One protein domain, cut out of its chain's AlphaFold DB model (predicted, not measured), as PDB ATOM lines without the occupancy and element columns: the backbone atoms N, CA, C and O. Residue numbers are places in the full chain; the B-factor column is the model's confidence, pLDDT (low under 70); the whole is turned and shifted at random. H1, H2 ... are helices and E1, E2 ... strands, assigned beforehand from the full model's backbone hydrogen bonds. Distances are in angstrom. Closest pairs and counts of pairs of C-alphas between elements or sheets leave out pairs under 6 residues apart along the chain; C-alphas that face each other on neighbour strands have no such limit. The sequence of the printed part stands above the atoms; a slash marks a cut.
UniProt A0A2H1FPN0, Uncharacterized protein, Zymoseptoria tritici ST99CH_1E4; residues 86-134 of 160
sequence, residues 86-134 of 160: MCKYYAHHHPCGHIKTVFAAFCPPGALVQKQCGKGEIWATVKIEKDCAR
ATOM      1  N   MET A  86     -26.289 -98.113  -6.270       70.94
ATOM      2  CA  MET A  86     -25.135 -98.609  -5.543       70.94
ATOM      3  C   MET A  86     -24.396 -99.733  -6.290       70.94
ATOM      4  O   MET A  86     -23.312-100.137  -5.908       70.94
ATOM      5  N   CYS A  87     -24.905-100.267  -7.388       88.06
ATOM      6  CA  CYS A  87     -24.191-101.312  -8.119       88.06
ATOM      7  C   CYS A  87     -24.398-101.102  -9.619       88.06
ATOM      8  O   CYS A  87     -25.495-100.739 -10.038       88.06
ATOM      9  N   LYS A  88     -23.350-101.291 -10.422       90.19
ATOM     10  CA  LYS A  88     -23.392-101.104 -11.876       90.19
ATOM     11  C   LYS A  88     -23.538-102.451 -12.572       90.19
ATOM     12  O   LYS A  88     -22.855-103.409 -12.206       90.19
ATOM     13  N   TYR A  89     -24.389-102.504 -13.590       94.12
ATOM     14  CA  TYR A  89     -24.673-103.710 -14.365       94.12
ATOM     15  C   TYR A  89     -24.584-103.437 -15.867       94.12
ATOM     16  O   TYR A  89     -24.926-102.348 -16.327       94.12
ATOM     17  N   TYR A  90     -24.175-104.439 -16.639       96.38
ATOM     18  CA  TYR A  90     -24.354-104.471 -18.087       96.38
ATOM     19  C   TYR A  90     -25.698-105.103 -18.426       96.38
ATOM     20  O   TYR A  90     -26.042-106.145 -17.869       96.38
ATOM     21  N   ALA A  91     -26.452-104.494 -19.338       97.31
ATOM     22  CA  ALA A  91     -27.668-105.075 -19.896       97.31
ATOM     23  C   ALA A  91     -27.343-105.721 -21.248       97.31
ATOM     24  O   ALA A  91     -27.081-105.027 -22.226       97.31
ATOM     25  N   HIS A  92     -27.339-107.048 -21.311       97.81
ATOM     26  CA  HIS A  92     -27.100-107.792 -22.543       97.81
ATOM     27  C   HIS A  92     -28.414-108.001 -23.292       97.81
ATOM     28  O   HIS A  92     -29.291-108.701 -22.790       97.81
ATOM     29  N   HIS A  93     -28.547-107.403 -24.474       97.81
ATOM     30  CA  HIS A  93     -29.681-107.609 -25.372       97.81
ATOM     31  C   HIS A  93     -29.355-108.736 -26.344       97.81
ATOM     32  O   HIS A  93     -28.439-108.608 -27.157       97.81
ATOM     33  N   HIS A  94     -30.111-109.821 -26.248       97.00
ATOM     34  CA  HIS A  94     -30.003-110.970 -27.139       97.00
ATOM     35  C   HIS A  94     -30.920-110.797 -28.365       97.00
ATOM     36  O   HIS A  94     -31.921-110.080 -28.272       97.00
ATOM     37  N   PRO A  95     -30.633-111.461 -29.501       97.38
ATOM     38  CA  PRO A  95     -31.457-111.348 -30.707       97.38
ATOM     39  C   PRO A  95     -32.861-111.936 -30.500       97.38
ATOM     40  O   PRO A  95     -33.821-111.446 -31.083       97.38
ATOM     41  N   CYS A  96     -33.008-112.894 -29.581       95.81
ATOM     42  CA  CYS A  96     -34.295-113.420 -29.129       95.81
ATOM     43  C   CYS A  96     -35.159-112.426 -28.320       95.81
ATOM     44  O   CYS A  96     -36.257-112.775 -27.895       95.81
ATOM     45  N   GLY A  97     -34.674-111.205 -28.058       95.19
ATOM     46  CA  GLY A  97     -35.398-110.152 -27.333       95.19
ATOM     47  C   GLY A  97     -35.232-110.184 -25.809       95.19
ATOM     48  O   GLY A  97     -35.614-109.232 -25.128       95.19
ATOM     49  N   HIS A  98     -34.619-111.231 -25.255       96.00
ATOM     50  CA  HIS A  98     -34.333-111.303 -23.824       96.00
ATOM     51  C   HIS A  98     -33.205-110.351 -23.410       96.00
ATOM     52  O   HIS A  98     -32.209-110.181 -24.118       96.00
ATOM     53  N   ILE A  99     -33.344-109.780 -22.208       96.19
ATOM     54  CA  ILE A  99     -32.327-108.934 -21.583       96.19
ATOM     55  C   ILE A  99     -31.761-109.659 -20.365       96.19
ATOM     56  O   ILE A  99     -32.504-110.007 -19.444       96.19
ATOM     57  N   LYS A 100     -30.443-109.862 -20.339       95.00
ATOM     58  CA  LYS A 100     -29.737-110.427 -19.183       95.00
ATOM     59  C   LYS A 100     -28.859-109.363 -18.543       95.00
ATOM     60  O   LYS A 100     -28.015-108.776 -19.211       95.00
ATOM     61  N   THR A 101     -29.031-109.130 -17.247       94.50
ATOM     62  CA  THR A 101     -28.155-108.226 -16.500       94.50
ATOM     63  C   THR A 101     -26.957-108.981 -15.938       94.50
ATOM     64  O   THR A 101     -27.096-110.056 -15.352       94.50
ATOM     65  N   VAL A 102     -25.763-108.427 -16.133       93.50
ATOM     66  CA  VAL A 102     -24.505-108.972 -15.611       93.50
ATOM     67  C   VAL A 102     -23.845-107.916 -14.741       93.50
ATOM     68  O   VAL A 102     -23.836-106.736 -15.081       93.50
ATOM     69  N   PHE A 103     -23.326-108.328 -13.591       93.06
ATOM     70  CA  PHE A 103     -22.645-107.421 -12.679       93.06
ATOM     71  C   PHE A 103     -21.377-106.844 -13.324       93.06
ATOM     72  O   PHE A 103     -20.584-107.587 -13.897       93.06
ATOM     73  N   ALA A 104     -21.199-105.526 -13.221       93.31
ATOM     74  CA  ALA A 104     -20.043-104.823 -13.769       93.31
ATOM     75  C   ALA A 104     -19.103-104.333 -12.663       93.31
ATOM     76  O   ALA A 104     -17.917-104.646 -12.673       93.31
ATOM     77  N   ALA A 105     -19.625-103.556 -11.709       91.12
ATOM     78  CA  ALA A 105     -18.819-102.969 -10.642       91.12
ATOM     79  C   ALA A 105     -19.648-102.643  -9.393       91.12
ATOM     80  O   ALA A 105     -20.828-102.283  -9.479       91.12
ATOM     81  N   PHE A 106     -19.003-102.715  -8.227       89.81
ATOM     82  CA  PHE A 106     -19.575-102.253  -6.963       89.81
ATOM     83  C   PHE A 106     -19.505-100.722  -6.887       89.81
ATOM     84  O   PHE A 106     -18.567-100.112  -7.403       89.81
ATOM     85  N   CYS A 107     -20.455-100.081  -6.203       83.50
ATOM     86  CA  CYS A 107     -20.227 -98.718  -5.716       83.50
ATOM     87  C   CYS A 107     -19.164 -98.707  -4.608       83.50
ATOM     88  O   CYS A 107     -18.911 -99.748  -4.001       83.50
ATOM     89  N   PRO A 108     -18.613 -97.530  -4.261       81.19
ATOM     90  CA  PRO A 108     -17.628 -97.415  -3.190       81.19
ATOM     91  C   PRO A 108     -18.028 -98.087  -1.855       81.19
ATOM     92  O   PRO A 108     -17.235 -98.874  -1.345       81.19
ATOM     93  N   PRO A 109     -19.244 -97.901  -1.294       78.81
ATOM     94  CA  PRO A 109     -19.619 -98.596  -0.054       78.81
ATOM     95  C   PRO A 109     -19.932-100.089  -0.253       78.81
ATOM     96  O   PRO A 109     -19.646-100.897   0.627       78.81
ATOM     97  N   GLY A 110     -20.471-100.485  -1.408       76.31
ATOM     98  CA  GLY A 110     -20.702-101.894  -1.745       76.31
ATOM     99  C   GLY A 110     -19.398-102.667  -1.938       76.31
ATOM    100  O   GLY A 110     -19.331-103.839  -1.585       76.31
ATOM    101  N   ALA A 111     -18.349-102.000  -2.426       83.25
ATOM    102  CA  ALA A 111     -17.010-102.561  -2.563       83.25
ATOM    103  C   ALA A 111     -16.384-102.836  -1.193       83.25
ATOM    104  O   ALA A 111     -15.732-103.860  -1.017       83.25
ATOM    105  N   LEU A 112     -16.639-101.959  -0.213       85.25
ATOM    106  CA  LEU A 112     -16.143-102.125   1.151       85.25
ATOM    107  C   LEU A 112     -16.766-103.343   1.846       85.25
ATOM    108  O   LEU A 112     -16.069-104.102   2.508       85.25
ATOM    109  N   VAL A 113     -18.076-103.544   1.682       86.50
ATOM    110  CA  VAL A 113     -18.809-104.669   2.300       86.50
ATOM    111  C   VAL A 113     -18.779-105.926   1.415       86.50
ATOM    112  O   VAL A 113     -19.182-107.000   1.854       86.50
ATOM    113  N   GLN A 114     -18.326-105.795   0.164       81.94
ATOM    114  CA  GLN A 114     -18.344-106.828  -0.880       81.94
ATOM    115  C   GLN A 114     -19.726-107.464  -1.095       81.94
ATOM    116  O   GLN A 114     -19.852-108.619  -1.499       81.94
ATOM    117  N   LYS A 115     -20.793-106.710  -0.817       76.25
ATOM    118  CA  LYS A 115     -22.173-107.173  -0.970       76.25
ATOM    119  C   LYS A 115     -22.827-106.486  -2.151       76.25
ATOM    120  O   LYS A 115     -22.694-105.279  -2.354       76.25
ATOM    121  N   GLN A 116     -23.564-107.281  -2.920       71.94
ATOM    122  CA  GLN A 116     -24.397-106.769  -3.995       71.94
ATOM    123  C   GLN A 116     -25.515-105.907  -3.410       71.94
ATOM    124  O   GLN A 116     -26.094-106.208  -2.366       71.94
ATOM    125  N   CYS A 117     -25.819-104.827  -4.105       78.19
ATOM    126  CA  CYS A 117     -26.788-103.839  -3.687       78.19
ATOM    127  C   CYS A 117     -28.162-104.206  -4.244       78.19
ATOM    128  O   CYS A 117     -28.268-104.578  -5.409       78.19
ATOM    129  N   GLY A 118     -29.228-104.033  -3.458       75.12
ATOM    130  CA  GLY A 118     -30.581-104.421  -3.885       75.12
ATOM    131  C   GLY A 118     -31.132-103.651  -5.096       75.12
ATOM    132  O   GLY A 118     -32.088-104.104  -5.718       75.12
ATOM    133  N   LYS A 119     -30.556-102.493  -5.447       80.56
ATOM    134  CA  LYS A 119     -30.939-101.696  -6.623       80.56
ATOM    135  C   LYS A 119     -29.690-101.233  -7.375       80.56
ATOM    136  O   LYS A 119     -28.864-100.503  -6.827       80.56
ATOM    137  N   GLY A 120     -29.572-101.678  -8.623       86.38
ATOM    138  CA  GLY A 120     -28.479-101.341  -9.528       86.38
ATOM    139  C   GLY A 120     -28.833-100.303 -10.589       86.38
ATOM    140  O   GLY A 120     -30.005-100.075 -10.886       86.38
ATOM    141  N   GLU A 121     -27.812 -99.698 -11.187       90.25
ATOM    142  CA  GLU A 121     -27.897 -98.908 -12.415       90.25
ATOM    143  C   GLU A 121     -27.332 -99.694 -13.600       90.25
ATOM    144  O   GLU A 121     -26.350-100.426 -13.459       90.25
ATOM    145  N   ILE A 122     -27.946 -99.528 -14.773       92.50
ATOM    146  CA  ILE A 122     -27.402-100.060 -16.021       92.50
ATOM    147  C   ILE A 122     -26.322 -99.099 -16.509       92.50
ATOM    148  O   ILE A 122     -26.616 -97.960 -16.853       92.50
ATOM    149  N   TRP A 123     -25.075 -99.559 -16.525       93.62
ATOM    150  CA  TRP A 123     -23.936 -98.772 -16.992       93.62
ATOM    151  C   TRP A 123     -23.909 -98.711 -18.518       93.62
ATOM    152  O   TRP A 123     -23.741 -97.643 -19.100       93.62
ATOM    153  N   ALA A 124     -24.101 -99.853 -19.172       95.50
ATOM    154  CA  ALA A 124     -24.174 -99.912 -20.619       95.50
ATOM    155  C   ALA A 124     -25.067-101.059 -21.079       95.50
ATOM    156  O   ALA A 124     -25.206-102.086 -20.405       95.50
ATOM    157  N   THR A 125     -25.625-100.869 -22.268       97.69
ATOM    158  CA  THR A 125     -26.385-101.880 -22.987       97.69
ATOM    159  C   THR A 125     -25.509-102.485 -24.076       97.69
ATOM    160  O   THR A 125     -25.060-101.778 -24.975       97.69
ATOM    161  N   VAL A 126     -25.274-103.792 -24.004       97.62
ATOM    162  CA  VAL A 126     -24.437-104.540 -24.948       97.62
ATOM    163  C   VAL A 126     -25.340-105.428 -25.793       97.62
ATOM    164  O   VAL A 126     -26.084-106.245 -25.257       97.62
ATOM    165  N   LYS A 127     -25.292-105.279 -27.116       97.88
ATOM    166  CA  LYS A 127     -25.968-106.208 -28.030       97.88
ATOM    167  C   LYS A 127     -25.099-107.453 -28.181       97.88
ATOM    168  O   LYS A 127     -23.918-107.338 -28.490       97.88
ATOM    169  N   ILE A 128     -25.675-108.621 -27.933       97.12
ATOM    170  CA  ILE A 128     -25.004-109.912 -28.069       97.12
ATOM    171  C   ILE A 128     -25.568-110.617 -29.294       97.12
ATOM    172  O   ILE A 128     -26.771-110.591 -29.513       97.12
ATOM    173  N   GLU A 129     -24.703-111.247 -30.085       96.81
ATOM    174  CA  GLU A 129     -25.100-111.967 -31.306       96.81
ATOM    175  C   GLU A 129     -25.633-113.377 -31.019       96.81
ATOM    176  O   GLU A 129     -26.363-113.948 -31.819       96.81
ATOM    177  N   LYS A 130     -25.278-113.945 -29.862       95.06
ATOM    178  CA  LYS A 130     -25.724-115.272 -29.425       95.06
ATOM    179  C   LYS A 130     -27.073-115.218 -28.714       95.06
ATOM    180  O   LYS A 130     -27.317-114.328 -27.893       95.06
ATOM    181  N   ASP A 131     -27.890-116.238 -28.942       93.19
ATOM    182  CA  ASP A 131     -29.119-116.474 -28.188       93.19
ATOM    183  C   ASP A 131     -28.853-116.718 -26.698       93.19
ATOM    184  O   ASP A 131     -27.777-117.157 -26.278       93.19
ATOM    185  N   CYS A 132     -29.842-116.397 -25.865       93.00
ATOM    186  CA  CYS A 132     -29.741-116.614 -24.428       93.00
ATOM    187  C   CYS A 132     -29.994-118.089 -24.067       93.00
ATOM    188  O   CYS A 132     -30.797-118.757 -24.711       93.00
ATOM    189  N   ALA A 133     -29.380-118.582 -22.985       89.31
ATOM    190  CA  ALA A 133     -29.538-119.974 -22.537       89.31
ATOM    191  C   ALA A 133     -31.003-120.376 -22.269       89.31
ATOM    192  O   ALA A 133     -31.389-121.501 -22.555       89.31
ATOM    193  N   ARG A 134     -31.840-119.433 -21.810       86.50
ATOM    194  CA  ARG A 134     -33.276-119.661 -21.569       86.50
ATOM    195  C   ARG A 134     -34.085-119.962 -22.827       86.50
ATOM    196  O   ARG A 134     -35.193-120.457 -22.709       86.50
TER     197      ARG A 134
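AT A GLANCE: This is residues 86 to 134 of the 160 residues of an uncharacterized protein of Zymoseptoria tritici ST99CH_1E4 (UniProt A0A2H1FPN0). The model is a long, narrow ribbon of three strands, strongly twisted along its length, with E1 in the middle and E2 and E3 at the two edges. The short helix H1 sits at one end of the ribbon, and the turn from E1 to E2, residues 94 to 98, is at the other. The printed part has 49 residues, with three named strands and one named helix in the order E1, E2, H1, E3, and its class is mixed, helices and strands. The sheet has the order E2, E1, E3 and is mixed: E2 and E1 are antiparallel, E1 and E3 parallel. The whole is loose, with a radius of gyration of the C-alphas of 12.5 A, and elongated, with spans of 36 by 19 by 14 A.

HOW THE PARTS SIT: E1, residues 87 to 93, is the inner strand of the sheet. E2, residues 99 to 106, is its antiparallel neighbour, with 153 degrees between their directions, and the two form a hairpin. C-alphas 101 and 91 face each other at 4.7 A; N 90 and O 102, 2.8 A apart, and N 100 and O 92, 2.9 A apart, are within hydrogen-bond range. H1, residues 108 to 113, is on the sheet but only grazes it, with its residues 108 to 113. The closest C-alphas of H1 and E1 are those of Gly 110 and Cys 87, 7.3 A apart. In H1 every O i to N i+4 pair is within hydrogen-bond range. E3, residues 120 to 127, is the parallel neighbour of E1, with 27 degrees between their directions. C-alphas 87 and 120 face each other at 4.5 A; N 89 and O 121, 2.9 A apart, and N 126 and O 91, 2.8 A apart, are within hydrogen-bond range. E3 bends by 60 degrees at residue 123. E2 and E3 are the edge strands.

IN THESE COORDINATES: E1 begins at C-alpha 87, (-24.191, -101.312, -8.119), and is 19.2 A from first to last C-alpha. E2 is 20.5 A long, and its C-alpha 106 is at (-19.575, -102.253, -6.963). H1 measures 9.2 A. E3 is 19.3 A long and ends at C-alpha 127, (-25.968, -106.208, -28.030).

THE WHOLE: The two C-alphas farthest apart are those of Cys 96 and Leu 112, 37.1 A. The printed part runs from 86 to 134 with no cut. The links E1 to E2 and E2 to H1 are tight, H1 to E3 is short, and no link is long. The mean pLDDT of the printed part is 89.8, and no printed residue is under 70.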